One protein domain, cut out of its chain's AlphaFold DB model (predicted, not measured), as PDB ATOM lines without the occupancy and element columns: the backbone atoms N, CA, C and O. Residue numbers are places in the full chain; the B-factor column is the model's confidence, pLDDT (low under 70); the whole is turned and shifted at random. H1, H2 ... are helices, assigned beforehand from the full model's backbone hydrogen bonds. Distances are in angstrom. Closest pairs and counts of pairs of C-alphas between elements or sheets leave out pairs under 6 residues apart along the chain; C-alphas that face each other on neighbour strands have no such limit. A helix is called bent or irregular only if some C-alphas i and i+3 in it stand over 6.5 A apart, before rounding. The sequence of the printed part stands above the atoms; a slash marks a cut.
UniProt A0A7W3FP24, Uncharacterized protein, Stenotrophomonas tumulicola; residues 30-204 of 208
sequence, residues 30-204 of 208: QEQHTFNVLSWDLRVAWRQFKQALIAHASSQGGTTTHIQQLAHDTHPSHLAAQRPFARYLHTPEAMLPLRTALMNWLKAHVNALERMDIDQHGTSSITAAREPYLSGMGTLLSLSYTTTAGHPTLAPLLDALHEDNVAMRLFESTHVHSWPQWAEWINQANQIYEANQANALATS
ATOM      1  N   GLN A  30     375.450 153.015  27.920       82.00
ATOM      2  CA  GLN A  30     375.288 152.137  29.083       82.00
ATOM      3  C   GLN A  30     374.223 152.670  30.047       82.00
ATOM      4  O   GLN A  30     373.399 151.904  30.558       82.00
ATOM      5  N   GLU A  31     374.214 153.976  30.299       82.88
ATOM      6  CA  GLU A  31     373.172 154.619  31.098       82.88
ATOM      7  C   GLU A  31     371.832 154.577  30.373       82.88
ATOM      8  O   GLU A  31     370.836 154.225  30.991       82.88
ATOM      9  N   GLN A  32     371.797 154.817  29.062       81.25
ATOM     10  CA  GLN A  32     370.585 154.700  28.254       81.25
ATOM     11  C   GLN A  32     370.017 153.280  28.313       81.25
ATOM     12  O   GLN A  32     368.817 153.099  28.506       81.25
ATOM     13  N   HIS A  33     370.865 152.255  28.195       82.12
ATOM     14  CA  HIS A  33     370.454 150.864  28.373       82.12
ATOM     15  C   HIS A  33     369.895 150.632  29.783       82.12
ATOM     16  O   HIS A  33     368.846 150.009  29.937       82.12
ATOM     17  N   THR A  34     370.565 151.164  30.807       86.69
ATOM     18  CA  THR A  34     370.127 151.060  32.206       86.69
ATOM     19  C   THR A  34     368.769 151.733  32.417       86.69
ATOM     20  O   THR A  34     367.874 151.110  32.981       86.69
ATOM     21  N   PHE A  35     368.570 152.952  31.910       83.12
ATOM     22  CA  PHE A  35     367.289 153.653  31.965       83.12
ATOM     23  C   PHE A  35     366.203 152.891  31.215       83.12
ATOM     24  O   PHE A  35     365.133 152.697  31.772       83.12
ATOM     25  N   ASN A  36     366.483 152.351  30.027       82.31
ATOM     26  CA  ASN A  36     365.508 151.545  29.288       82.31
ATOM     27  C   ASN A  36     365.032 150.327  30.102       82.31
ATOM     28  O   ASN A  36     363.834 150.035  30.137       82.31
ATOM     29  N   VAL A  37     365.953 149.623  30.771       86.50
ATOM     30  CA  VAL A  37     365.623 148.482  31.642       86.50
ATOM     31  C   VAL A  37     364.812 148.939  32.856       86.50
ATOM     32  O   VAL A  37     363.756 148.379  33.138       86.50
ATOM     33  N   LEU A  38     365.248 149.989  33.550       88.69
ATOM     34  CA  LEU A  38     364.571 150.472  34.756       88.69
ATOM     35  C   LEU A  38     363.202 151.096  34.460       88.69
ATOM     36  O   LEU A  38     362.268 150.931  35.240       88.69
ATOM     37  N   SER A  39     363.047 151.766  33.322       84.31
ATOM     38  CA  SER A  39     361.765 152.284  32.844       84.31
ATOM     39  C   SER A  39     360.807 151.157  32.464       84.31
ATOM     40  O   SER A  39     359.598 151.281  32.670       84.31
ATOM     41  N   TRP A  40     361.313 150.027  31.960       85.56
ATOM     42  CA  TRP A  40     360.500 148.823  31.790       85.56
ATOM     43  C   TRP A  40     360.030 148.266  33.139       85.56
ATOM     44  O   TRP A  40     358.829 148.036  33.320       85.56
ATOM     45  N   ASP A  41     360.941 148.118  34.102       90.69
ATOM     46  CA  ASP A  41     360.621 147.636  35.451       90.69
ATOM     47  C   ASP A  41     359.596 148.541  36.149       90.69
ATOM     48  O   ASP A  41     358.637 148.048  36.749       90.69
ATOM     49  N   LEU A  42     359.719 149.864  35.997       89.88
ATOM     50  CA  LEU A  42     358.739 150.834  36.492       89.88
ATOM     51  C   LEU A  42     357.348 150.626  35.899       89.88
ATOM     52  O   LEU A  42     356.356 150.713  36.618       89.88
ATOM     53  N   ARG A  43     357.238 150.316  34.606       87.00
ATOM     54  CA  ARG A  43     355.936 150.051  33.972       87.00
ATOM     55  C   ARG A  43     355.331 148.736  34.430       87.00
ATOM     56  O   ARG A  43     354.113 148.632  34.580       87.00
ATOM     57  N   VAL A  44     356.157 147.714  34.642       90.75
ATOM     58  CA  VAL A  44     355.710 146.455  35.254       90.75
ATOM     59  C   VAL A  44     355.170 146.730  36.658       90.75
ATOM     60  O   VAL A  44     354.030 146.363  36.942       90.75
ATOM     61  N   ALA A  45     355.928 147.450  37.482       93.81
ATOM     62  CA  ALA A  45     355.528 147.863  38.822       93.81
ATOM     63  C   ALA A  45     354.239 148.706  38.815       93.81
ATOM     64  O   ALA A  45     353.331 148.463  39.609       93.81
ATOM     65  N   TRP A  46     354.097 149.640  37.871       92.75
ATOM     66  CA  TRP A  46     352.891 150.453  37.692       92.75
ATOM     67  C   TRP A  46     351.659 149.617  37.344       92.75
ATOM     68  O   TRP A  46     350.579 149.821  37.900       92.75
ATOM     69  N   ARG A  47     351.803 148.614  36.470       91.62
ATOM     70  CA  ARG A  47     350.713 147.671  36.175       91.62
ATOM     71  C   ARG A  47     350.322 146.856  37.407       91.62
ATOM     72  O   ARG A  47     349.129 146.713  37.664       91.62
ATOM     73  N   GLN A  48     351.295 146.373  38.180       94.25
ATOM     74  CA  GLN A  48     351.038 145.644  39.429       94.25
ATOM     75  C   GLN A  48     350.335 146.527  40.467       94.25
ATOM     76  O   GLN A  48     349.364 146.096  41.085       94.25
ATOM     77  N   PHE A  49     350.763 147.782  40.604       95.06
ATOM     78  CA  PHE A  49     350.101 148.783  41.436       95.06
ATOM     79  C   PHE A  49     348.637 148.981  41.034       95.06
ATOM     80  O   PHE A  49     347.748 148.852  41.876       95.06
ATOM     81  N   LYS A  50     348.357 149.210  39.742       93.12
ATOM     82  CA  LYS A  50     346.977 149.358  39.251       93.12
ATOM     83  C   LYS A  50     346.141 148.103  39.492       93.12
ATOM     84  O   LYS A  50     344.986 148.211  39.891       93.12
ATOM     85  N   GLN A  51     346.709 146.912  39.309       93.25
ATOM     86  CA  GLN A  51     346.014 145.657  39.608       93.25
ATOM     87  C   GLN A  51     345.672 145.524  41.097       93.25
ATOM     88  O   GLN A  51     344.537 145.175  41.420       93.25
ATOM     89  N   ALA A  52     346.606 145.845  41.998       93.69
ATOM     90  CA  ALA A  52     346.357 145.847  43.441       93.69
ATOM     91  C   ALA A  52     345.267 146.862  43.827       93.69
ATOM     92  O   ALA A  52     344.359 146.541  44.598       93.69
ATOM     93  N   LEU A  53     345.304 148.051  43.218       93.88
ATOM     94  CA  LEU A  53     344.302 149.099  43.393       93.88
ATOM     95  C   LEU A  53     342.899 148.640  42.959       93.88
ATOM     96  O   LEU A  53     341.935 148.777  43.715       93.88
ATOM     97  N   ILE A  54     342.789 148.048  41.766       93.94
ATOM     98  CA  ILE A  54     341.537 147.511  41.214       93.94
ATOM     99  C   ILE A  54     341.006 146.371  42.086       93.94
ATOM    100  O   ILE A  54     339.812 146.338  42.388       93.94
ATOM    101  N   ALA A  55     341.873 145.446  42.509       92.88
ATOM    102  CA  ALA A  55     341.493 144.323  43.360       92.88
ATOM    103  C   ALA A  55     340.940 144.806  44.708       92.88
ATOM    104  O   ALA A  55     339.882 144.344  45.145       92.88
ATOM    105  N   HIS A  56     341.603 145.787  45.329       92.94
ATOM    106  CA  HIS A  56     341.125 146.371  46.573       92.94
ATOM    107  C   HIS A  56     339.769 147.058  46.393       92.94
ATOM    108  O   HIS A  56     338.831 146.743  47.123       92.94
ATOM    109  N   ALA A  57     339.624 147.938  45.400       91.94
ATOM    110  CA  ALA A  57     338.365 148.634  45.144       91.94
ATOM    111  C   ALA A  57     337.215 147.661  44.816       91.94
ATOM    112  O   ALA A  57     336.091 147.851  45.281       91.94
ATOM    113  N   SER A  58     337.493 146.583  44.072       91.81
ATOM    114  CA  SER A  58     336.483 145.575  43.713       91.81
ATOM    115  C   SER A  58     336.017 144.782  44.937       91.81
ATOM    116  O   SER A  58     334.834 144.472  45.057       91.81
ATOM    117  N   SER A  59     336.913 144.528  45.900       90.12
ATOM    118  CA  SER A  59     336.563 143.876  47.174       90.12
ATOM    119  C   SER A  59     335.580 144.685  48.033       90.12
ATOM    120  O   SER A  59     334.917 144.122  48.900       90.12
ATOM    121  N   GLN A  60     335.450 145.992  47.777       86.81
ATOM    122  CA  GLN A  60     334.528 146.893  48.477       86.81
ATOM    123  C   GLN A  60     333.138 146.973  47.812       86.81
ATOM    124  O   GLN A  60     332.308 147.780  48.227       86.81
ATOM    125  N   GLY A  61     332.862 146.151  46.787       79.25
ATOM    126  CA  GLY A  61     331.528 146.006  46.190       79.25
ATOM    127  C   GLY A  61     331.244 146.863  44.950       79.25
ATOM    128  O   GLY A  61     330.088 146.964  44.545       79.25
ATOM    129  N   GLY A  62     332.256 147.479  44.330       76.69
ATOM    130  CA  GLY A  62     332.084 148.138  43.029       76.69
ATOM    131  C   GLY A  62     332.157 147.157  41.854       76.69
ATOM    132  O   GLY A  62     332.750 146.083  41.955       76.69
ATOM    133  N   THR A  63     331.560 147.518  40.713       84.88
ATOM    134  CA  THR A  63     331.622 146.690  39.500       84.88
ATOM    135  C   THR A  63     333.037 146.699  38.919       84.88
ATOM    136  O   THR A  63     333.601 147.757  38.630       84.88
ATOM    137  N   THR A  64     333.612 145.510  38.713       86.75
ATOM    138  CA  THR A  64     335.008 145.342  38.278       86.75
ATOM    139  C   THR A  64     335.327 146.128  37.007       86.75
ATOM    140  O   THR A  64     336.361 146.784  36.940       86.75
ATOM    141  N   THR A  65     334.422 146.134  36.022       88.81
ATOM    142  CA  THR A  65     334.608 146.854  34.752       88.81
ATOM    143  C   THR A  65     334.704 148.369  34.945       88.81
ATOM    144  O   THR A  65     335.581 149.004  34.368       88.81
ATOM    145  N   HIS A  66     333.849 148.955  35.790       89.12
ATOM    146  CA  HIS A  66     333.882 150.394  36.062       89.12
ATOM    147  C   HIS A  66     335.147 150.792  36.830       89.12
ATOM    148  O   HIS A  66     335.780 151.790  36.506       89.12
ATOM    149  N   ILE A  67     335.547 149.984  37.817       92.44
ATOM    150  CA  ILE A  67     336.766 150.208  38.605       92.44
ATOM    151  C   ILE A  67     338.016 150.122  37.729       92.44
ATOM    152  O   ILE A  67     338.915 150.950  37.869       92.44
ATOM    153  N   GLN A  68     338.076 149.134  36.833       91.62
ATOM    154  CA  GLN A  68     339.164 149.001  35.867       91.62
ATOM    155  C   GLN A  68     339.269 150.255  35.009       91.62
ATOM    156  O   GLN A  68     340.332 150.867  34.962       91.62
ATOM    157  N   GLN A  69     338.164 150.667  34.389       90.94
ATOM    158  CA  GLN A  69     338.149 151.847  33.536       90.94
ATOM    159  C   GLN A  69     338.561 153.107  34.307       90.94
ATOM    160  O   GLN A  69     339.451 153.828  33.873       90.94
ATOM    161  N   LEU A  70     338.032 153.304  35.518       91.69
ATOM    162  CA  LEU A  70     338.418 154.426  36.370       91.69
ATOM    163  C   LEU A  70     339.919 154.423  36.702       91.69
ATOM    164  O   LEU A  70     340.550 155.474  36.661       91.69
ATOM    165  N   ALA A  71     340.515 153.265  37.004       90.81
ATOM    166  CA  ALA A  71     341.949 153.151  37.291       90.81
ATOM    167  C   ALA A  71     342.838 153.377  36.055       90.81
ATOM    168  O   ALA A  71     344.008 153.736  36.197       90.81
ATOM    169  N   HIS A  72     342.315 153.127  34.853       89.44
ATOM    170  CA  HIS A  72     343.022 153.360  33.595       89.44
ATOM    171  C   HIS A  72     342.931 154.813  33.134       89.44
ATOM    172  O   HIS A  72     343.948 155.347  32.708       89.44
ATOM    173  N   ASP A  73     341.763 155.436  33.279       89.81
ATOM    174  CA  ASP A  73     341.472 156.772  32.747       89.81
ATOM    175  C   ASP A  73     341.846 157.895  33.730       89.81
ATOM    176  O   ASP A  73     341.967 159.057  33.348       89.81
ATOM    177  N   THR A  74     342.023 157.574  35.017       89.44
ATOM    178  CA  THR A  74     342.367 158.576  36.033       89.44
ATOM    179  C   THR A  74     343.870 158.806  36.090       89.44
ATOM    180  O   THR A  74     344.650 157.889  36.358       89.44
ATOM    181  N   HIS A  75     344.251 160.068  35.927       88.06
ATOM    182  CA  HIS A  75     345.620 160.534  36.096       88.06
ATOM    183  C   HIS A  75     346.176 160.211  37.503       88.06
ATOM    184  O   HIS A  75     345.423 160.324  38.479       88.06
ATOM    185  N   PRO A  76     347.466 159.851  37.660       88.25
ATOM    186  CA  PRO A  76     348.052 159.403  38.929       88.25
ATOM    187  C   PRO A  76     347.794 160.360  40.094       88.25
ATOM    188  O   PRO A  76     347.273 159.950  41.135       88.25
ATOM    189  N   SER A  77     348.037 161.656  39.883       85.00
ATOM    190  CA  SER A  77     347.785 162.707  40.880       85.00
ATOM    191  C   SER A  77     346.323 162.801  41.349       85.00
ATOM    192  O   SER A  77     346.051 163.283  42.448       85.00
ATOM    193  N   HIS A  78     345.367 162.305  40.559       89.06
ATOM    194  CA  HIS A  78     343.934 162.342  40.862       89.06
ATOM    195  C   HIS A  78     343.384 161.019  41.409       89.06
ATOM    196  O   HIS A  78     342.227 160.978  41.835       89.06
ATOM    197  N   LEU A  79     344.180 159.944  41.448       91.94
ATOM    198  CA  LEU A  79     343.719 158.638  41.933       91.94
ATOM    199  C   LEU A  79     343.239 158.702  43.389       91.94
ATOM    200  O   LEU A  79     342.208 158.120  43.720       91.94
ATOM    201  N   ALA A  80     343.935 159.452  44.250       90.44
ATOM    202  CA  ALA A  80     343.577 159.594  45.664       90.44
ATOM    203  C   ALA A  80     342.237 160.320  45.890       90.44
ATOM    204  O   ALA A  80     341.592 160.098  46.915       90.44
ATOM    205  N   ALA A  81     341.793 161.143  44.933       90.88
ATOM    206  CA  ALA A  81     340.505 161.833  44.991       90.88
ATOM    207  C   ALA A  81     339.323 160.917  44.622       90.88
ATOM    208  O   ALA A  81     338.174 161.217  44.952       90.88
ATOM    209  N   GLN A  82     339.583 159.784  43.964       93.19
ATOM    210  CA  GLN A  82     338.538 158.838  43.594       93.19
ATOM    211  C   GLN A  82     338.115 158.019  44.811       93.19
ATOM    212  O   GLN A  82     338.902 157.263  45.385       93.19
ATOM    213  N   ARG A  83     336.833 158.115  45.186       91.38
ATOM    214  CA  ARG A  83     336.267 157.411  46.352       91.38
ATOM    215  C   ARG A  83     336.615 155.908  46.402       91.38
ATOM    216  O   ARG A  83     336.957 155.455  47.494       91.38
ATOM    217  N   PRO A  84     336.570 155.133  45.295       91.75
ATOM    218  CA  PRO A  84     336.913 153.706  45.332       91.75
ATOM    219  C   PRO A  84     338.373 153.418  45.716       91.75
ATOM    220  O   PRO A  84     338.680 152.325  46.185       91.75
ATOM    221  N   PHE A  85     339.271 154.385  45.520       94.19
ATOM    222  CA  PHE A  85     340.721 154.239  45.671       94.19
ATOM    223  C   PHE A  85     341.259 154.895  46.940       94.19
ATOM    224  O   PHE A  85     342.222 154.399  47.524       94.19
ATOM    225  N   ALA A  86     340.617 155.980  47.383       92.19
ATOM    226  CA  ALA A  86     341.092 156.849  48.453       92.19
ATOM    227  C   ALA A  86     341.572 156.068  49.683       92.19
ATOM    228  O   ALA A  86     342.710 156.245  50.111       92.19
ATOM    229  N   ARG A  87     340.755 155.148  50.212       91.31
ATOM    230  CA  ARG A  87     341.093 154.408  51.438       91.31
ATOM    231  C   ARG A  87     342.387 153.603  51.310       91.31
ATOM    232  O   ARG A  87     343.185 153.626  52.238       91.31
ATOM    233  N   TYR A  88     342.597 152.921  50.186       93.81
ATOM    234  CA  TYR A  88     343.811 152.136  49.955       93.81
ATOM    235  C   TYR A  88     345.031 153.029  49.763       93.81
ATOM    236  O   TYR A  88     346.068 152.797  50.365       93.81
ATOM    237  N   LEU A  89     344.894 154.104  48.984       95.56
ATOM    238  CA  LEU A  89     346.003 155.011  48.669       95.56
ATOM    239  C   LEU A  89     346.500 155.832  49.871       95.56
ATOM    240  O   LEU A  89     347.582 156.419  49.813       95.56
ATOM    241  N   HIS A  90     345.738 155.869  50.965       93.44
ATOM    242  CA  HIS A  90     346.177 156.449  52.237       93.44
ATOM    243  C   HIS A  90     347.014 155.484  53.084       93.44
ATOM    244  O   HIS A  90     347.607 155.920  54.070       93.44
ATOM    245  N   THR A  91     347.094 154.200  52.724       91.69
ATOM    246  CA  THR A  91     347.904 153.236  53.469       91.69
ATOM    247  C   THR A  91     349.322 153.129  52.885       91.69
ATOM    248  O   THR A  91     349.512 153.315  51.677       91.69
ATOM    249  N   PRO A  92     350.347 152.839  53.708       90.12
ATOM    250  CA  PRO A  92     351.714 152.624  53.223       90.12
ATOM    251  C   PRO A  92     351.847 151.435  52.257       90.12
ATOM    252  O   PRO A  92     352.743 151.402  51.411       90.12
ATOM    253  N   GLU A  93     350.960 150.443  52.367       91.62
ATOM    254  CA  GLU A  93     350.987 149.216  51.567       91.62
ATOM    255  C   GLU A  93     350.686 149.472  50.089       91.62
ATOM    256  O   GLU A  93     351.173 148.730  49.235       91.62
ATOM    257  N   ALA A  94     349.942 150.535  49.770       93.25
ATOM    258  CA  ALA A  94     349.667 150.919  48.388       93.25
ATOM    259  C   ALA A  94     350.948 151.197  47.590       93.25
ATOM    260  O   ALA A  94     350.982 150.964  46.385       93.25
ATOM    261  N   MET A  95     352.023 151.640  48.249       93.69
ATOM    262  CA  MET A  95     353.306 151.914  47.599       93.69
ATOM    263  C   MET A  95     354.175 150.672  47.377       93.69
ATOM    264  O   MET A  95     355.149 150.751  46.624       93.69
ATOM    265  N   LEU A  96     353.857 149.527  47.996       93.25
ATOM    266  CA  LEU A  96     354.707 148.329  47.940       93.25
ATOM    267  C   LEU A  96     355.056 147.883  46.510       93.25
ATOM    268  O   LEU A  96     356.238 147.630  46.274       93.25
ATOM    269  N   PRO A  97     354.115 147.840  45.542       94.81
ATOM    270  CA  PRO A  97     354.442 147.413  44.182       94.81
ATOM    271  C   PRO A  97     355.416 148.358  43.463       94.81
ATOM    272  O   PRO A  97     356.157 147.917  42.592       94.81
ATOM    273  N   LEU A  98     355.436 149.647  43.823       93.50
ATOM    274  CA  LEU A  98     356.226 150.681  43.142       93.50
ATOM    275  C   LEU A  98     357.595 150.924  43.775       93.50
ATOM    276  O   LEU A  98     358.521 151.357  43.088       93.50
ATOM    277  N   ARG A  99     357.725 150.668  45.080       93.44
ATOM    278  CA  ARG A  99     358.849 151.131  45.903       93.44
ATOM    279  C   ARG A  99     360.212 150.762  45.320       93.44
ATOM    280  O   ARG A  99     361.059 151.634  45.149       93.44
ATOM    281  N   THR A 100     360.421 149.488  44.993       94.62
ATOM    282  CA  THR A 100     361.717 149.003  44.493       94.62
ATOM    283  C   THR A 100     362.059 149.595  43.131       94.62
ATOM    284  O   THR A 100     363.186 150.043  42.924       94.62
ATOM    285  N   ALA A 101     361.094 149.633  42.211       94.00
ATOM    286  CA  ALA A 101     361.323 150.137  40.863       94.00
ATOM    287  C   ALA A 101     361.609 151.649  40.870       94.00
ATOM    288  O   ALA A 101     362.583 152.083  40.258       94.00
ATOM    289  N   LEU A 102     360.843 152.434  41.643       92.25
ATOM    290  CA  LEU A 102     361.092 153.870  41.837       92.25
ATOM    291  C   LEU A 102     362.466 154.119  42.455       92.25
ATOM    292  O   LEU A 102     363.223 154.947  41.956       92.25
ATOM    293  N   MET A 103     362.830 153.367  43.494       94.44
ATOM    294  CA  MET A 103     364.126 153.528  44.150       94.44
ATOM    295  C   MET A 103     365.299 153.201  43.216       94.44
ATOM    296  O   MET A 103     366.300 153.915  43.213       94.44
ATOM    297  N   ASN A 104     365.197 152.135  42.419       94.00
ATOM    298  CA  ASN A 104     366.251 151.763  41.474       94.00
ATOM    299  C   ASN A 104     366.390 152.791  40.350       94.00
ATOM    300  O   ASN A 104     367.512 153.158  40.002       94.00
ATOM    301  N   TRP A 105     365.268 153.293  39.839       90.12
ATOM    302  CA  TRP A 105     365.268 154.354  38.841       90.12
ATOM    303  C   TRP A 105     365.910 155.637  39.389       90.12
ATOM    304  O   TRP A 105     366.829 156.166  38.770       90.12
ATOM    305  N   LEU A 106     365.540 156.072  40.602       88.44
ATOM    306  CA  LEU A 106     366.144 157.236  41.265       88.44
ATOM    307  C   LEU A 106     367.650 157.065  41.493       88.44
ATOM    308  O   LEU A 106     368.410 158.008  41.297       88.44
ATOM    309  N   LYS A 107     368.103 155.867  41.884       91.25
ATOM    310  CA  LYS A 107     369.535 155.565  42.040       91.25
ATOM    311  C   LYS A 107     370.286 155.718  40.724       91.25
ATOM    312  O   LYS A 107     371.316 156.380  40.695       91.25
ATOM    313  N   ALA A 108     369.783 155.115  39.648       88.25
ATOM    314  CA  ALA A 108     370.404 155.245  38.333       88.25
ATOM    315  C   ALA A 108     370.409 156.701  37.858       88.25
ATOM    316  O   ALA A 108     371.417 157.166  37.331       88.25
ATOM    317  N   HIS A 109     369.325 157.430  38.130       82.94
ATOM    318  CA  HIS A 109     369.213 158.845  37.825       82.94
ATOM    319  C   HIS A 109     370.281 159.676  38.542       82.94
ATOM    320  O   HIS A 109     371.061 160.360  37.889       82.94
ATOM    321  N   VAL A 110     370.397 159.550  39.867       85.25
ATOM    322  CA  VAL A 110     371.406 160.284  40.645       85.25
ATOM    323  C   VAL A 110     372.831 159.911  40.233       85.25
ATOM    324  O   VAL A 110     373.681 160.789  40.189       85.25
ATOM    325  N   ASN A 111     373.101 158.650  39.880       87.88
ATOM    326  CA  ASN A 111     374.425 158.246  39.391       87.88
ATOM    327  C   ASN A 111     374.778 158.920  38.059       87.88
ATOM    328  O   ASN A 111     375.910 159.364  37.879       87.88
ATOM    329  N   ALA A 112     373.819 158.976  37.129       83.81
ATOM    330  CA  ALA A 112     374.019 159.637  35.847       83.81
ATOM    331  C   ALA A 112     374.241 161.141  36.046       83.81
ATOM    332  O   ALA A 112     375.137 161.709  35.423       83.81
ATOM    333  N   LEU A 113     373.479 161.765  36.958       80.00
ATOM    334  CA  LEU A 113     373.695 163.157  37.347       80.00
ATOM    335  C   LEU A 113     375.080 163.359  37.975       80.00
ATOM    336  O   LEU A 113     375.832 164.215  37.555       80.00
ATOM    337  N   GLU A 114     375.492 162.549  38.936       84.88
ATOM    338  CA  GLU A 114     376.817 162.690  39.547       84.88
ATOM    339  C   GLU A 114     377.950 162.601  38.505       84.88
ATOM    340  O   GLU A 114     378.841 163.451  38.480       84.88
ATOM    341  N   ARG A 115     377.892 161.624  37.590       87.44
ATOM    342  CA  ARG A 115     378.894 161.489  36.523       87.44
ATOM    343  C   ARG A 115     378.915 162.705  35.602       87.44
ATOM    344  O   ARG A 115     379.988 163.234  35.338       87.44
ATOM    345  N   MET A 116     377.763 163.124  35.080       80.56
ATOM    346  CA  MET A 116     377.698 164.248  34.140       80.56
ATOM    347  C   MET A 116     378.254 165.546  34.763       80.56
ATOM    348  O   MET A 116     378.868 166.338  34.053       80.56
ATOM    349  N   ASP A 117     378.107 165.726  36.080       80.25
ATOM    350  CA  ASP A 117     378.584 166.891  36.833       80.25
ATOM    351  C   ASP A 117     380.113 166.857  36.926       80.25
ATOM    352  O   ASP A 117     380.790 167.834  36.607       80.25
ATOM    353  N   ILE A 118     380.665 165.678  37.236       83.94
ATOM    354  CA  ILE A 118     382.109 165.414  37.212       83.94
ATOM    355  C   ILE A 118     382.682 165.627  35.808       83.94
ATOM    356  O   ILE A 118     383.727 166.259  35.672       83.94
ATOM    357  N   ASP A 119     382.014 165.141  34.764       82.12
ATOM    358  CA  ASP A 119     382.486 165.288  33.384       82.12
ATOM    359  C   ASP A 119     382.524 166.759  32.946       82.12
ATOM    360  O   ASP A 119     383.400 167.155  32.176       82.12
ATOM    361  N   GLN A 120     381.586 167.577  33.435       79.00
ATOM    362  CA  GLN A 120     381.487 168.988  33.073       79.00
ATOM    363  C   GLN A 120     382.384 169.896  33.927       79.00
ATOM    364  O   GLN A 120     382.942 170.870  33.416       79.00
ATOM    365  N   HIS A 121     382.527 169.598  35.219       81.06
ATOM    366  CA  HIS A 121     383.148 170.496  36.199       81.06
ATOM    367  C   HIS A 121     384.389 169.914  36.891       81.06
ATOM    368  O   HIS A 121     385.046 170.612  37.664       81.06
ATOM    369  N   GLY A 122     384.737 168.652  36.632       83.56
ATOM    370  CA  GLY A 122     385.846 167.935  37.278       83.56
ATOM    371  C   GLY A 122     385.578 167.542  38.738       83.56
ATOM    372  O   GLY A 122     386.424 166.923  39.379       83.56
ATOM    373  N   THR A 123     384.415 167.903  39.277       84.75
ATOM    374  CA  THR A 123     383.946 167.612  40.636       84.75
ATOM    375  C   THR A 123     382.420 167.571  40.636       84.75
ATOM    376  O   THR A 123     381.810 167.997  39.658       84.75
ATOM    377  N   SER A 124     381.800 167.084  41.714       80.94
ATOM    378  CA  SER A 124     380.347 167.114  41.844       80.94
ATOM    379  C   SER A 124     379.862 167.469  43.241       80.94
ATOM    380  O   SER A 124     380.280 166.869  44.233       80.94
ATOM    381  N   SER A 125     378.914 168.408  43.315       73.81
ATOM    382  CA  SER A 125     378.188 168.691  44.563       73.81
ATOM    383  C   SER A 125     377.173 167.594  44.904       73.81
ATOM    384  O   SER A 125     376.739 167.482  46.049       73.81
ATOM    385  N   ILE A 126     376.809 166.758  43.927       77.50
ATOM    386  CA  ILE A 126     375.856 165.655  44.079       77.50
ATOM    387  C   ILE A 126     376.463 164.523  44.906       77.50
ATOM    388  O   ILE A 126     375.738 163.897  45.676       77.50
ATOM    389  N   THR A 127     377.777 164.284  44.819       81.19
ATOM    390  CA  THR A 127     378.457 163.203  45.555       81.19
ATOM    391  C   THR A 127     378.152 163.233  47.052       81.19
ATOM    392  O   THR A 127     377.794 162.206  47.628       81.19
ATOM    393  N   ALA A 128     378.225 164.409  47.683       75.31
ATOM    394  CA  ALA A 128     377.936 164.561  49.110       75.31
ATOM    395  C   ALA A 128     376.433 164.437  49.432       75.31
ATOM    396  O   ALA A 128     376.060 163.894  50.469       75.31
ATOM    397  N   ALA A 129     375.566 164.903  48.531       75.19
ATOM    398  CA  ALA A 129     374.118 164.951  48.731       75.19
ATOM    399  C   ALA A 129     373.384 163.657  48.323       75.19
ATOM    400  O   ALA A 129     372.222 163.459  48.685       75.19
ATOM    401  N   ARG A 130     374.043 162.759  47.583       83.56
ATOM    402  CA  ARG A 130     373.456 161.549  46.995       83.56
ATOM    403  C   ARG A 130     372.835 160.620  48.028       83.56
ATOM    404  O   ARG A 130     371.688 160.208  47.868       83.56
ATOM    405  N   GLU A 131     373.583 160.245  49.057       84.88
ATOM    406  CA  GLU A 131     373.094 159.307  50.071       84.88
ATOM    407  C   GLU A 131     371.962 159.910  50.925       84.88
ATOM    408  O   GLU A 131     370.908 159.267  51.019       84.88
ATOM    409  N   PRO A 132     372.082 161.153  51.444       79.31
ATOM    410  CA  PRO A 132     370.970 161.854  52.088       79.31
ATOM    411  C   PRO A 132     369.711 161.925  51.220       79.31
ATOM    412  O   PRO A 132     368.615 161.600  51.681       79.31
ATOM    413  N   TYR A 133     369.865 162.280  49.943       80.62
ATOM    414  CA  TYR A 133     368.764 162.367  48.989       80.62
ATOM    415  C   TYR A 133     368.075 161.014  48.779       80.62
ATOM    416  O   TYR A 133     366.855 160.903  48.913       80.62
ATOM    417  N   LEU A 134     368.843 159.962  48.476       87.50
ATOM    418  CA  LEU A 134     368.296 158.626  48.224       87.50
ATOM    419  C   LEU A 134     367.641 158.039  49.483       87.50
ATOM    420  O   LEU A 134     366.615 157.368  49.376       87.50
ATOM    421  N   SER A 135     368.186 158.326  50.667       85.75
ATOM    422  CA  SER A 135     367.578 157.971  51.953       85.75
ATOM    423  C   SER A 135     366.256 158.715  52.192       85.75
ATOM    424  O   SER A 135     365.245 158.103  52.557       85.75
ATOM    425  N   GLY A 136     366.220 160.019  51.893       83.00
ATOM    426  CA  GLY A 136     365.006 160.836  51.933       83.00
ATOM    427  C   GLY A 136     363.913 160.302  51.004       83.00
ATOM    428  O   GLY A 136     362.772 160.118  51.432       83.00
ATOM    429  N   MET A 137     364.266 159.942  49.765       86.12
ATOM    430  CA  MET A 137     363.328 159.298  48.837       86.12
ATOM    431  C   MET A 137     362.882 157.922  49.314       86.12
ATOM    432  O   MET A 137     361.704 157.599  49.207       86.12
ATOM    433  N   GLY A 138     363.783 157.113  49.873       88.38
ATOM    434  CA  GLY A 138     363.428 155.813  50.445       88.38
ATOM    435  C   GLY A 138     362.403 155.935  51.577       88.38
ATOM    436  O   GLY A 138     361.431 155.172  51.628       88.38
ATOM    437  N   THR A 139     362.577 156.939  52.440       87.88
ATOM    438  CA  THR A 139     361.608 157.294  53.487       87.88
ATOM    439  C   THR A 139     360.274 157.709  52.881       87.88
ATOM    440  O   THR A 139     359.242 157.155  53.251       87.88
ATOM    441  N   LEU A 140     360.285 158.622  51.905       87.12
ATOM    442  CA  LEU A 140     359.076 159.101  51.236       87.12
ATOM    443  C   LEU A 140     358.293 157.964  50.565       87.12
ATOM    444  O   LEU A 140     357.090 157.850  50.769       87.12
ATOM    445  N   LEU A 141     358.977 157.070  49.846       91.06
ATOM    446  CA  LEU A 141     358.381 155.885  49.211       91.06
ATOM    447  C   LEU A 141     357.856 154.845  50.220       91.06
ATOM    448  O   LEU A 141     357.195 153.871  49.835       91.06
ATOM    449  N   SER A 142     358.175 155.012  51.505       89.81
ATOM    450  CA  SER A 142     357.632 154.213  52.606       89.81
ATOM    451  C   SER A 142     356.374 154.823  53.231       89.81
ATOM    452  O   SER A 142     355.735 154.163  54.049       89.81
ATOM    453  N   LEU A 143     355.998 156.043  52.834       90.81
ATOM    454  CA  LEU A 143     354.756 156.703  53.233       90.81
ATOM    455  C   LEU A 143     353.585 156.284  52.322       90.81
ATOM    456  O   LEU A 143     353.682 155.362  51.512       90.81
ATOM    457  N   SER A 144     352.446 156.961  52.480       90.38
ATOM    458  CA  SER A 144     351.263 156.741  51.644       90.38
ATOM    459  C   SER A 144     351.495 157.150  50.184       90.38
ATOM    460  O   SER A 144     352.329 158.015  49.885       90.38
ATOM    461  N   TYR A 145     350.697 156.585  49.273       92.56
ATOM    462  CA  TYR A 145     350.698 157.012  47.872       92.56
ATOM    463  C   TYR A 145     350.361 158.498  47.747       92.56
ATOM    464  O   TYR A 145     351.034 159.207  47.016       92.56
ATOM    465  N   THR A 146     349.378 158.990  48.503       88.81
ATOM    466  CA  THR A 146     348.950 160.399  48.447       88.81
ATOM    467  C   THR A 146     350.090 161.365  48.786       88.81
ATOM    468  O   THR A 146     350.304 162.346  48.079       88.81
ATOM    469  N   THR A 147     350.870 161.065  49.828       86.94
ATOM    470  CA  THR A 147     352.057 161.858  50.191       86.94
ATOM    471  C   THR A 147     353.144 161.766  49.121       86.94
ATOM    472  O   THR A 147     353.754 162.769  48.767       86.94
ATOM    473  N   THR A 148     353.366 160.566  48.584       87.25
ATOM    474  CA  THR A 148     354.399 160.302  47.575       87.25
ATOM    475  C   THR A 148     354.084 160.989  46.244       87.25
ATOM    476  O   THR A 148     354.944 161.645  45.665       87.25
ATOM    477  N   ALA A 149     352.847 160.866  45.765       86.44
ATOM    478  CA  ALA A 149     352.387 161.398  44.488       86.44
ATOM    479  C   ALA A 149     352.242 162.924  44.490       86.44
ATOM    480  O   ALA A 149     352.243 163.530  43.427       86.44
ATOM    481  N   GLY A 150     352.151 163.556  45.664       80.31
ATOM    482  CA  GLY A 150     352.212 165.015  45.798       80.31
ATOM    483  C   GLY A 150     353.634 165.581  45.766       80.31
ATOM    484  O   GLY A 150     353.810 166.798  45.801       80.31
ATOM    485  N   HIS A 151     354.660 164.729  45.734       83.12
ATOM    486  CA  HIS A 151     356.037 165.186  45.793       83.12
ATOM    487  C   HIS A 151     356.523 165.698  44.427       83.12
ATOM    488  O   HIS A 151     356.405 164.955  43.452       83.12
ATOM    489  N   PRO A 152     357.149 166.889  44.337       77.00
ATOM    490  CA  PRO A 152     357.508 167.529  43.061       77.00
ATOM    491  C   PRO A 152     358.351 166.683  42.099       77.00
ATOM    492  O   PRO A 152     358.291 166.874  40.893       77.00
ATOM    493  N   THR A 153     359.119 165.739  42.630       75.19
ATOM    494  CA  THR A 153     359.985 164.833  41.858       75.19
ATOM    495  C   THR A 153     359.307 163.548  41.437       75.19
ATOM    496  O   THR A 153     359.609 162.999  40.381       75.19
ATOM    497  N   LEU A 154     358.401 163.041  42.270       82.25
ATOM    498  CA  LEU A 154     357.736 161.772  42.003       82.25
ATOM    499  C   LEU A 154     356.452 161.976  41.209       82.25
ATOM    500  O   LEU A 154     356.113 161.095  40.430       82.25
ATOM    501  N   ALA A 155     355.782 163.124  41.351       82.69
ATOM    502  CA  ALA A 155     354.574 163.431  40.594       82.69
ATOM    503  C   ALA A 155     354.821 163.355  39.075       82.69
ATOM    504  O   ALA A 155     354.192 162.513  38.440       82.69
ATOM    505  N   PRO A 156     355.816 164.060  38.492       77.94
ATOM    506  CA  PRO A 156     356.038 164.014  37.046       77.94
ATOM    507  C   PRO A 156     356.444 162.621  36.551       77.94
ATOM    508  O   PRO A 156     356.067 162.216  35.456       77.94
ATOM    509  N   LEU A 157     357.193 161.867  37.365       81.69
ATOM    510  CA  LEU A 157     357.580 160.494  37.044       81.69
ATOM    511  C   LEU A 157     356.366 159.555  37.033       81.69
ATOM    512  O   LEU A 157     356.240 158.718  36.143       81.69
ATOM    513  N   LEU A 158     355.472 159.674  38.016       85.56
ATOM    514  CA  LEU A 158     354.242 158.887  38.071       85.56
ATOM    515  C   LEU A 158     353.306 159.254  36.916       85.56
ATOM    516  O   LEU A 158     352.755 158.354  36.284       85.56
ATOM    517  N   ASP A 159     353.186 160.541  36.601       82.75
ATOM    518  CA  ASP A 159     352.390 161.059  35.485       82.75
ATOM    519  C   ASP A 159     352.913 160.527  34.138       82.75
ATOM    520  O   ASP A 159     352.150 159.988  33.333       82.75
ATOM    521  N   ALA A 160     354.236 160.510  33.943       79.94
ATOM    522  CA  ALA A 160     354.870 159.925  32.758       79.94
ATOM    523  C   ALA A 160     354.635 158.405  32.612       79.94
ATOM    524  O   ALA A 160     354.678 157.877  31.498       79.94
ATOM    525  N   LEU A 161     354.361 157.682  33.706       80.25
ATOM    526  CA  LEU A 161     353.978 156.263  33.665       80.25
ATOM    527  C   LEU A 161     352.512 156.045  33.254       80.25
ATOM    528  O   LEU A 161     352.132 154.914  32.928       80.25
ATOM    529  N   HIS A 162     351.687 157.091  33.285       79.56
ATOM    530  CA  HIS A 162     350.287 157.055  32.869       79.56
ATOM    531  C   HIS A 162     350.100 157.363  31.378       79.56
ATOM    532  O   HIS A 162     349.344 156.654  30.721       79.56
ATOM    533  N   GLU A 163     350.822 158.342  30.828       61.84
ATOM    534  CA  GLU A 163     350.639 158.868  29.458       61.84
ATOM    535  C   GLU A 163     351.278 158.029  28.323       61.84
ATOM    536  O   GLU A 163     351.564 158.531  27.235       61.84
ATOM    537  N   ASP A 164     351.482 156.728  28.540       59.56
ATOM    538  CA  ASP A 164     352.170 155.821  27.612       59.56
ATOM    539  C   ASP A 164     353.634 156.210  27.270       59.56
ATOM    540  O   ASP A 164     354.203 157.219  27.682       59.56
ATOM    541  N   ASN A 165     354.313 155.317  26.537       57.19
ATOM    542  CA  ASN A 165     355.773 155.258  26.350       57.19
ATOM    543  C   ASN A 165     356.439 156.586  25.917       57.19
ATOM    544  O   ASN A 165     357.613 156.800  26.216       57.19
ATOM    545  N   VAL A 166     355.723 157.457  25.201       59.00
ATOM    546  CA  VAL A 166     356.272 158.703  24.644       59.00
ATOM    547  C   VAL A 166     356.562 159.730  25.738       59.00
ATOM    548  O   VAL A 166     357.629 160.336  25.695       59.00
ATOM    549  N   ALA A 167     355.694 159.868  26.743       61.19
ATOM    550  CA  ALA A 167     355.913 160.776  27.871       61.19
ATOM    551  C   ALA A 167     357.115 160.345  28.717       61.19
ATOM    552  O   ALA A 167     357.932 161.176  29.094       61.19
ATOM    553  N   MET A 168     357.296 159.036  28.919       65.12
ATOM    554  CA  MET A 168     358.472 158.507  29.613       65.12
ATOM    555  C   MET A 168     359.768 158.757  28.830       65.12
ATOM    556  O   MET A 168     360.759 159.176  29.416       65.12
ATOM    557  N   ARG A 169     359.764 158.572  27.501       61.91
ATOM    558  CA  ARG A 169     360.933 158.895  26.659       61.91
ATOM    559  C   ARG A 169     361.215 160.394  26.616       61.91
ATOM    560  O   ARG A 169     362.371 160.802  26.590       61.91
ATOM    561  N   LEU A 170     360.168 161.220  26.613       58.59
ATOM    562  CA  LEU A 170     360.297 162.669  26.733       58.59
ATOM    563  C   LEU A 170     360.887 163.035  28.089       58.59
ATOM    564  O   LEU A 170     361.863 163.772  28.114       58.59
ATOM    565  N   PHE A 171     360.388 162.470  29.186       60.78
ATOM    566  CA  PHE A 171     360.918 162.659  30.535       60.78
ATOM    567  C   PHE A 171     362.405 162.275  30.610       60.78
ATOM    568  O   PHE A 171     363.228 163.086  31.030       60.78
ATOM    569  N   GLU A 172     362.766 161.115  30.054       60.12
ATOM    570  CA  GLU A 172     364.152 160.652  29.897       60.12
ATOM    571  C   GLU A 172     365.011 161.619  29.058       60.12
ATOM    572  O   GLU A 172     366.167 161.857  29.392       60.12
ATOM    573  N   SER A 173     364.461 162.220  27.995       55.22
ATOM    574  CA  SER A 173     365.174 163.183  27.134       55.22
ATOM    575  C   SER A 173     365.261 164.600  27.725       55.22
ATOM    576  O   SER A 173     366.241 165.319  27.512       55.22
ATOM    577  N   THR A 174     364.260 164.998  28.515       52.03
ATOM    578  CA  THR A 174     364.203 166.306  29.184       52.03
ATOM    579  C   THR A 174     365.187 166.345  30.351       52.03
ATOM    580  O   THR A 174     365.606 167.428  30.741       52.03
ATOM    581  N   HIS A 175     365.652 165.189  30.841       54.25
ATOM    582  CA  HIS A 175     366.691 165.088  31.870       54.25
ATOM    583  C   HIS A 175     367.991 165.812  31.538       54.25
ATOM    584  O   HIS A 175     368.625 166.345  32.444       54.25
ATOM    585  N   VAL A 176     368.363 165.893  30.258       48.91
ATOM    586  CA  VAL A 176     369.544 166.658  29.827       48.91
ATOM    587  C   VAL A 176     369.317 168.171  29.997       48.91
ATOM    588  O   VAL A 176     370.256 168.920  30.233       48.91
ATOM    589  N   HIS A 177     368.064 168.628  29.931       41.59
ATOM    590  CA  HIS A 177     367.691 170.046  29.949       41.59
ATOM    591  C   HIS A 177     367.221 170.531  31.331       41.59
ATOM    592  O   HIS A 177     367.363 171.710  31.649       41.59
ATOM    593  N   SER A 178     366.690 169.638  32.175       49.31
ATOM    594  CA  SER A 178     366.235 169.941  33.541       49.31
ATOM    595  C   SER A 178     367.339 169.821  34.598       49.31
ATOM    596  O   SER A 178     367.069 169.986  35.786       49.31
ATOM    597  N   TRP A 179     368.575 169.539  34.176       56.09
ATOM    598  CA  TRP A 179     369.762 169.403  35.021       56.09
ATOM    599  C   TRP A 179     369.859 170.414  36.180       56.09
ATOM    600  O   TRP A 179     370.008 169.981  37.326       56.09
ATOM    601  N   PRO A 180     369.713 171.738  35.950       57.38
ATOM    602  CA  PRO A 180     369.925 172.720  37.012       57.38
ATOM    603  C   PRO A 180     368.856 172.631  38.105       57.38
ATOM    604  O   PRO A 180     369.174 172.745  39.284       57.38
ATOM    605  N   GLN A 181     367.603 172.361  37.726       56.34
ATOM    606  CA  GLN A 181     366.483 172.250  38.666       56.34
ATOM    607  C   GLN A 181     366.624 171.026  39.573       56.34
ATOM    608  O   GLN A 181     366.296 171.090  40.753       56.34
ATOM    609  N   TRP A 182     367.151 169.920  39.048       59.81
ATOM    610  CA  TRP A 182     367.371 168.707  39.834       59.81
ATOM    611  C   TRP A 182     368.593 168.805  40.740       59.81
ATOM    612  O   TRP A 182     368.516 168.396  41.898       59.81
ATOM    613  N   ALA A 183     369.692 169.389  40.255       60.72
ATOM    614  CA  ALA A 183     370.865 169.662  41.080       60.72
ATOM    615  C   ALA A 183     370.517 170.596  42.252       60.72
ATOM    616  O   ALA A 183     370.870 170.324  43.399       60.72
ATOM    617  N   GLU A 184     369.749 171.657  41.988       63.41
ATOM    618  CA  GLU A 184     369.264 172.578  43.018       63.41
ATOM    619  C   GLU A 184     368.389 171.868  44.055       63.41
ATOM    620  O   GLU A 184     368.510 172.104  45.257       63.41
ATOM    621  N   TRP A 185     367.563 170.929  43.614       60.34
ATOM    622  CA  TRP A 185     366.661 170.211  44.497       60.34
ATOM    623  C   TRP A 185     367.355 169.109  45.319       60.34
ATOM    624  O   TRP A 185     367.048 168.934  46.499       60.34
ATOM    625  N   ILE A 186     368.365 168.430  44.761       61.41
ATOM    626  CA  ILE A 186     369.278 167.553  45.518       61.41
ATOM    627  C   ILE A 186     370.011 168.362  46.601       61.41
ATOM    628  O   ILE A 186     370.107 167.922  47.748       61.41
ATOM    629  N   ASN A 187     370.459 169.576  46.272       62.91
ATOM    630  CA  ASN A 187     371.096 170.473  47.234       62.91
ATOM    631  C   ASN A 187     370.122 170.928  48.339       62.91
ATOM    632  O   ASN A 187     370.494 170.943  49.511       62.91
ATOM    633  N   GLN A 188     368.862 171.232  48.008       63.25
ATOM    634  CA  GLN A 188     367.822 171.540  49.002       63.25
ATOM    635  C   GLN A 188     367.523 170.342  49.917       63.25
ATOM    636  O   GLN A 188     367.384 170.509  51.129       63.25
ATOM    637  N   ALA A 189     367.473 169.124  49.372       52.22
ATOM    638  CA  ALA A 189     367.309 167.911  50.170       52.22
ATOM    639  C   ALA A 189     368.473 167.716  51.158       52.22
ATOM    640  O   ALA A 189     368.241 167.326  52.304       52.22
ATOM    641  N   ASN A 190     369.701 168.054  50.750       58.97
ATOM    642  CA  ASN A 190     370.861 168.036  51.640       58.97
ATOM    643  C   ASN A 190     370.730 169.060  52.780       58.97
ATOM    644  O   ASN A 190     370.935 168.714  53.938       58.97
ATOM    645  N   GLN A 191     370.283 170.285  52.486       66.19
ATOM    646  CA  GLN A 191     370.053 171.311  53.515       66.19
ATOM    647  C   GLN A 191     369.002 170.879  54.548       66.19
ATOM    648  O   GLN A 191     369.174 171.096  55.747       66.19
ATOM    649  N   ILE A 192     367.919 170.232  54.106       58.78
ATOM    650  CA  ILE A 192     366.879 169.707  55.007       58.78
ATOM    651  C   ILE A 192     367.438 168.570  55.871       58.78
ATOM    652  O   ILE A 192     367.146 168.492  57.065       58.78
ATOM    653  N   TYR A 193     368.250 167.690  55.287       54.59
ATOM    654  CA  TYR A 193     368.897 166.610  56.023       54.59
ATOM    655  C   TYR A 193     369.872 167.132  57.085       54.59
ATOM    656  O   TYR A 193     369.793 166.713  58.241       54.59
ATOM    657  N   GLU A 194     370.734 168.084  56.728       65.12
ATOM    658  CA  GLU A 194     371.662 168.744  57.652       65.12
ATOM    659  C   GLU A 194     370.912 169.452  58.789       65.12
ATOM    660  O   GLU A 194     371.271 169.297  59.958       65.12
ATOM    661  N   ALA A 195     369.813 170.146  58.479       63.59
ATOM    662  CA  ALA A 195     368.961 170.777  59.486       63.59
ATOM    663  C   ALA A 195     368.327 169.751  60.445       63.59
ATOM    664  O   ALA A 195     368.272 169.973  61.658       63.59
ATOM    665  N   ASN A 196     367.882 168.603  59.927       56.44
ATOM    666  CA  ASN A 196     367.305 167.532  60.741       56.44
ATOM    667  C   ASN A 196     368.355 166.832  61.617       56.44
ATOM    668  O   ASN A 196     368.073 166.532  62.777       56.44
ATOM    669  N   GLN A 197     369.572 166.622  61.108       61.81
ATOM    670  CA  GLN A 197     370.695 166.122  61.903       61.81
ATOM    671  C   GLN A 197     371.084 167.095  63.022       61.81
ATOM    672  O   GLN A 197     371.234 166.685  64.174       61.81
ATOM    673  N   ALA A 198     371.197 168.388  62.707       67.31
ATOM    674  CA  ALA A 198     371.520 169.423  63.685       67.31
ATOM    675  C   ALA A 198     370.468 169.498  64.807       67.31
ATOM    676  O   ALA A 198     370.819 169.578  65.985       67.31
ATOM    677  N   ASN A 199     369.182 169.382  64.463       62.91
ATOM    678  CA  ASN A 199     368.092 169.344  65.443       62.91
ATOM    679  C   ASN A 199     368.102 168.074  66.310       62.91
ATOM    680  O   ASN A 199     367.840 168.154  67.514       62.91
ATOM    681  N   ALA A 200     368.420 166.911  65.736       59.06
ATOM    682  CA  ALA A 200     368.543 165.656  66.483       59.06
ATOM    683  C   ALA A 200     369.711 165.696  67.490       59.06
ATOM    684  O   ALA A 200     369.589 165.213  68.616       59.06
ATOM    685  N   LEU A 201     370.824 166.334  67.121       64.69
ATOM    686  CA  LEU A 201     371.965 166.554  68.014       64.69
ATOM    687  C   LEU A 201     371.627 167.541  69.143       64.69
ATOM    688  O   LEU A 201     371.939 167.269  70.299       64.69
ATOM    689  N   ALA A 202     370.927 168.638  68.837       65.00
ATOM    690  CA  ALA A 202     370.523 169.637  69.830       65.00
ATOM    691  C   ALA A 202     369.531 169.089  70.875       65.00
ATOM    692  O   ALA A 202     369.581 169.461  72.049       65.00
ATOM    693  N   THR A 203     368.649 168.173  70.469       58.84
ATOM    694  CA  THR A 203     367.698 167.498  71.372       58.84
ATOM    695  C   THR A 203     368.345 166.384  72.199       58.84
ATOM    696  O   THR A 203     367.883 166.099  73.300       58.84
ATOM    697  N   SER A 204     369.458 165.809  71.733       55.78
ATOM    698  CA  SER A 204     370.261 164.823  72.473       55.78
ATOM    699  C   SER A 204     371.136 165.435  73.577       55.78
ATOM    700  O   SER A 204     371.548 164.714  74.485       55.78
TER     701      SER A 204
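Overview. This is residues 30 to 204 of the 208 residues of an uncharacterized protein of Stenotrophomonas tumulicola (UniProt A0A7W3FP24). Two long helices, H1 and H5, run side by side in opposite ways along a flat body, and H6 folds back along H5. H2 and H4 pack on residues 50 to 58 of H1, the short helices H3, H7 and H8 make a small triangle to one side of the long pair, with H9 packed on H8, and H10 crosses H6, with residues 195 to 204 sticking out. The printed part has 175 residues with ten named helices, H1 to H10 in order, and no named strand: the class is all helix. It is compact, with a radius of gyration of the C-alphas of 17.8 A, and spans 58 by 45 by 20 A.

Arrangement. Begin with H1, residues 30 to 59. Its residues 50 to 58 touch H2, residues 64 to 73, in a hairpin at 36 degrees, only just a steep tilt; the closest C-alphas are those of Ser 58 and Thr 64, 5.6 A. H3, residues 76 to 79, is apart from H1. H4, residues 83 to 89, touches residues 53 to 57 of H1; the closest C-alphas are Ala 57 and Pro 84, 5.3 A. H5, residues 92 to 121, has a kink of 57 degrees near residue 99 and touches H1 at a shallow tilt of 18 degrees, opposite ways; C-alphas 42 and 101 are closest, 5.1 A. H6, residues 126 to 140, forms a hairpin with H5 at a shallow tilt of 10 degrees, with C-alphas 114 and 126 closest, 5.5 A. H7, residues 145 to 149, only just touches residues 92 to 95 of H5, with 3 pairs of C-alphas within 8 A; the closest are 95 and 145, 5.7 A. H8, residues 154 to 160, touches H3, with C-alphas 76 and 159 closest, 5.8 A. H9, residues 164 to 174, touches H8, with C-alphas 160 and 168 closest, 5.0 A. In H10, residues 179 to 204, residues 183 to 193 touch H6 about perpendicular, at 73 degrees; C-alphas 129 and 190 are closest, 5.3 A. Each O i to N i+4 pair is within hydrogen-bond range in H1, H2, H7, H8 and H10; the counts are 21 of 26 in H5, 9 of 11 in H6, 6 of 7 in H9, and 1 of 3 in H4, beside 2 of 4 O i to N i+3 pairs, while H3 is too short for an i+4 pair.

Along the chain. Find C-alpha 30 at (375.288, 152.137, 29.083); from there H1 runs 43.5 A. H5 runs 40.0 A from C-alpha 92 at (351.714, 152.624, 53.223), H6 19.4 A, and H10 37.7 A to C-alpha 204 at (370.261, 164.823, 72.473). H4, H5 and H6 are irregular: C-alphas 84 and 87 are 7.4 A apart, 97 and 100 7.5 A, 128 and 131 7.2 A.

Size, cuts and confidence. The two C-alphas farthest apart are those of Gly 61 and Gly 122, 59.3 A. The printed part has no cut, and its links are tight. Look at the B-factor column: the mean pLDDT of the printed part is 80.6, and residues 163 to 204 are under 70.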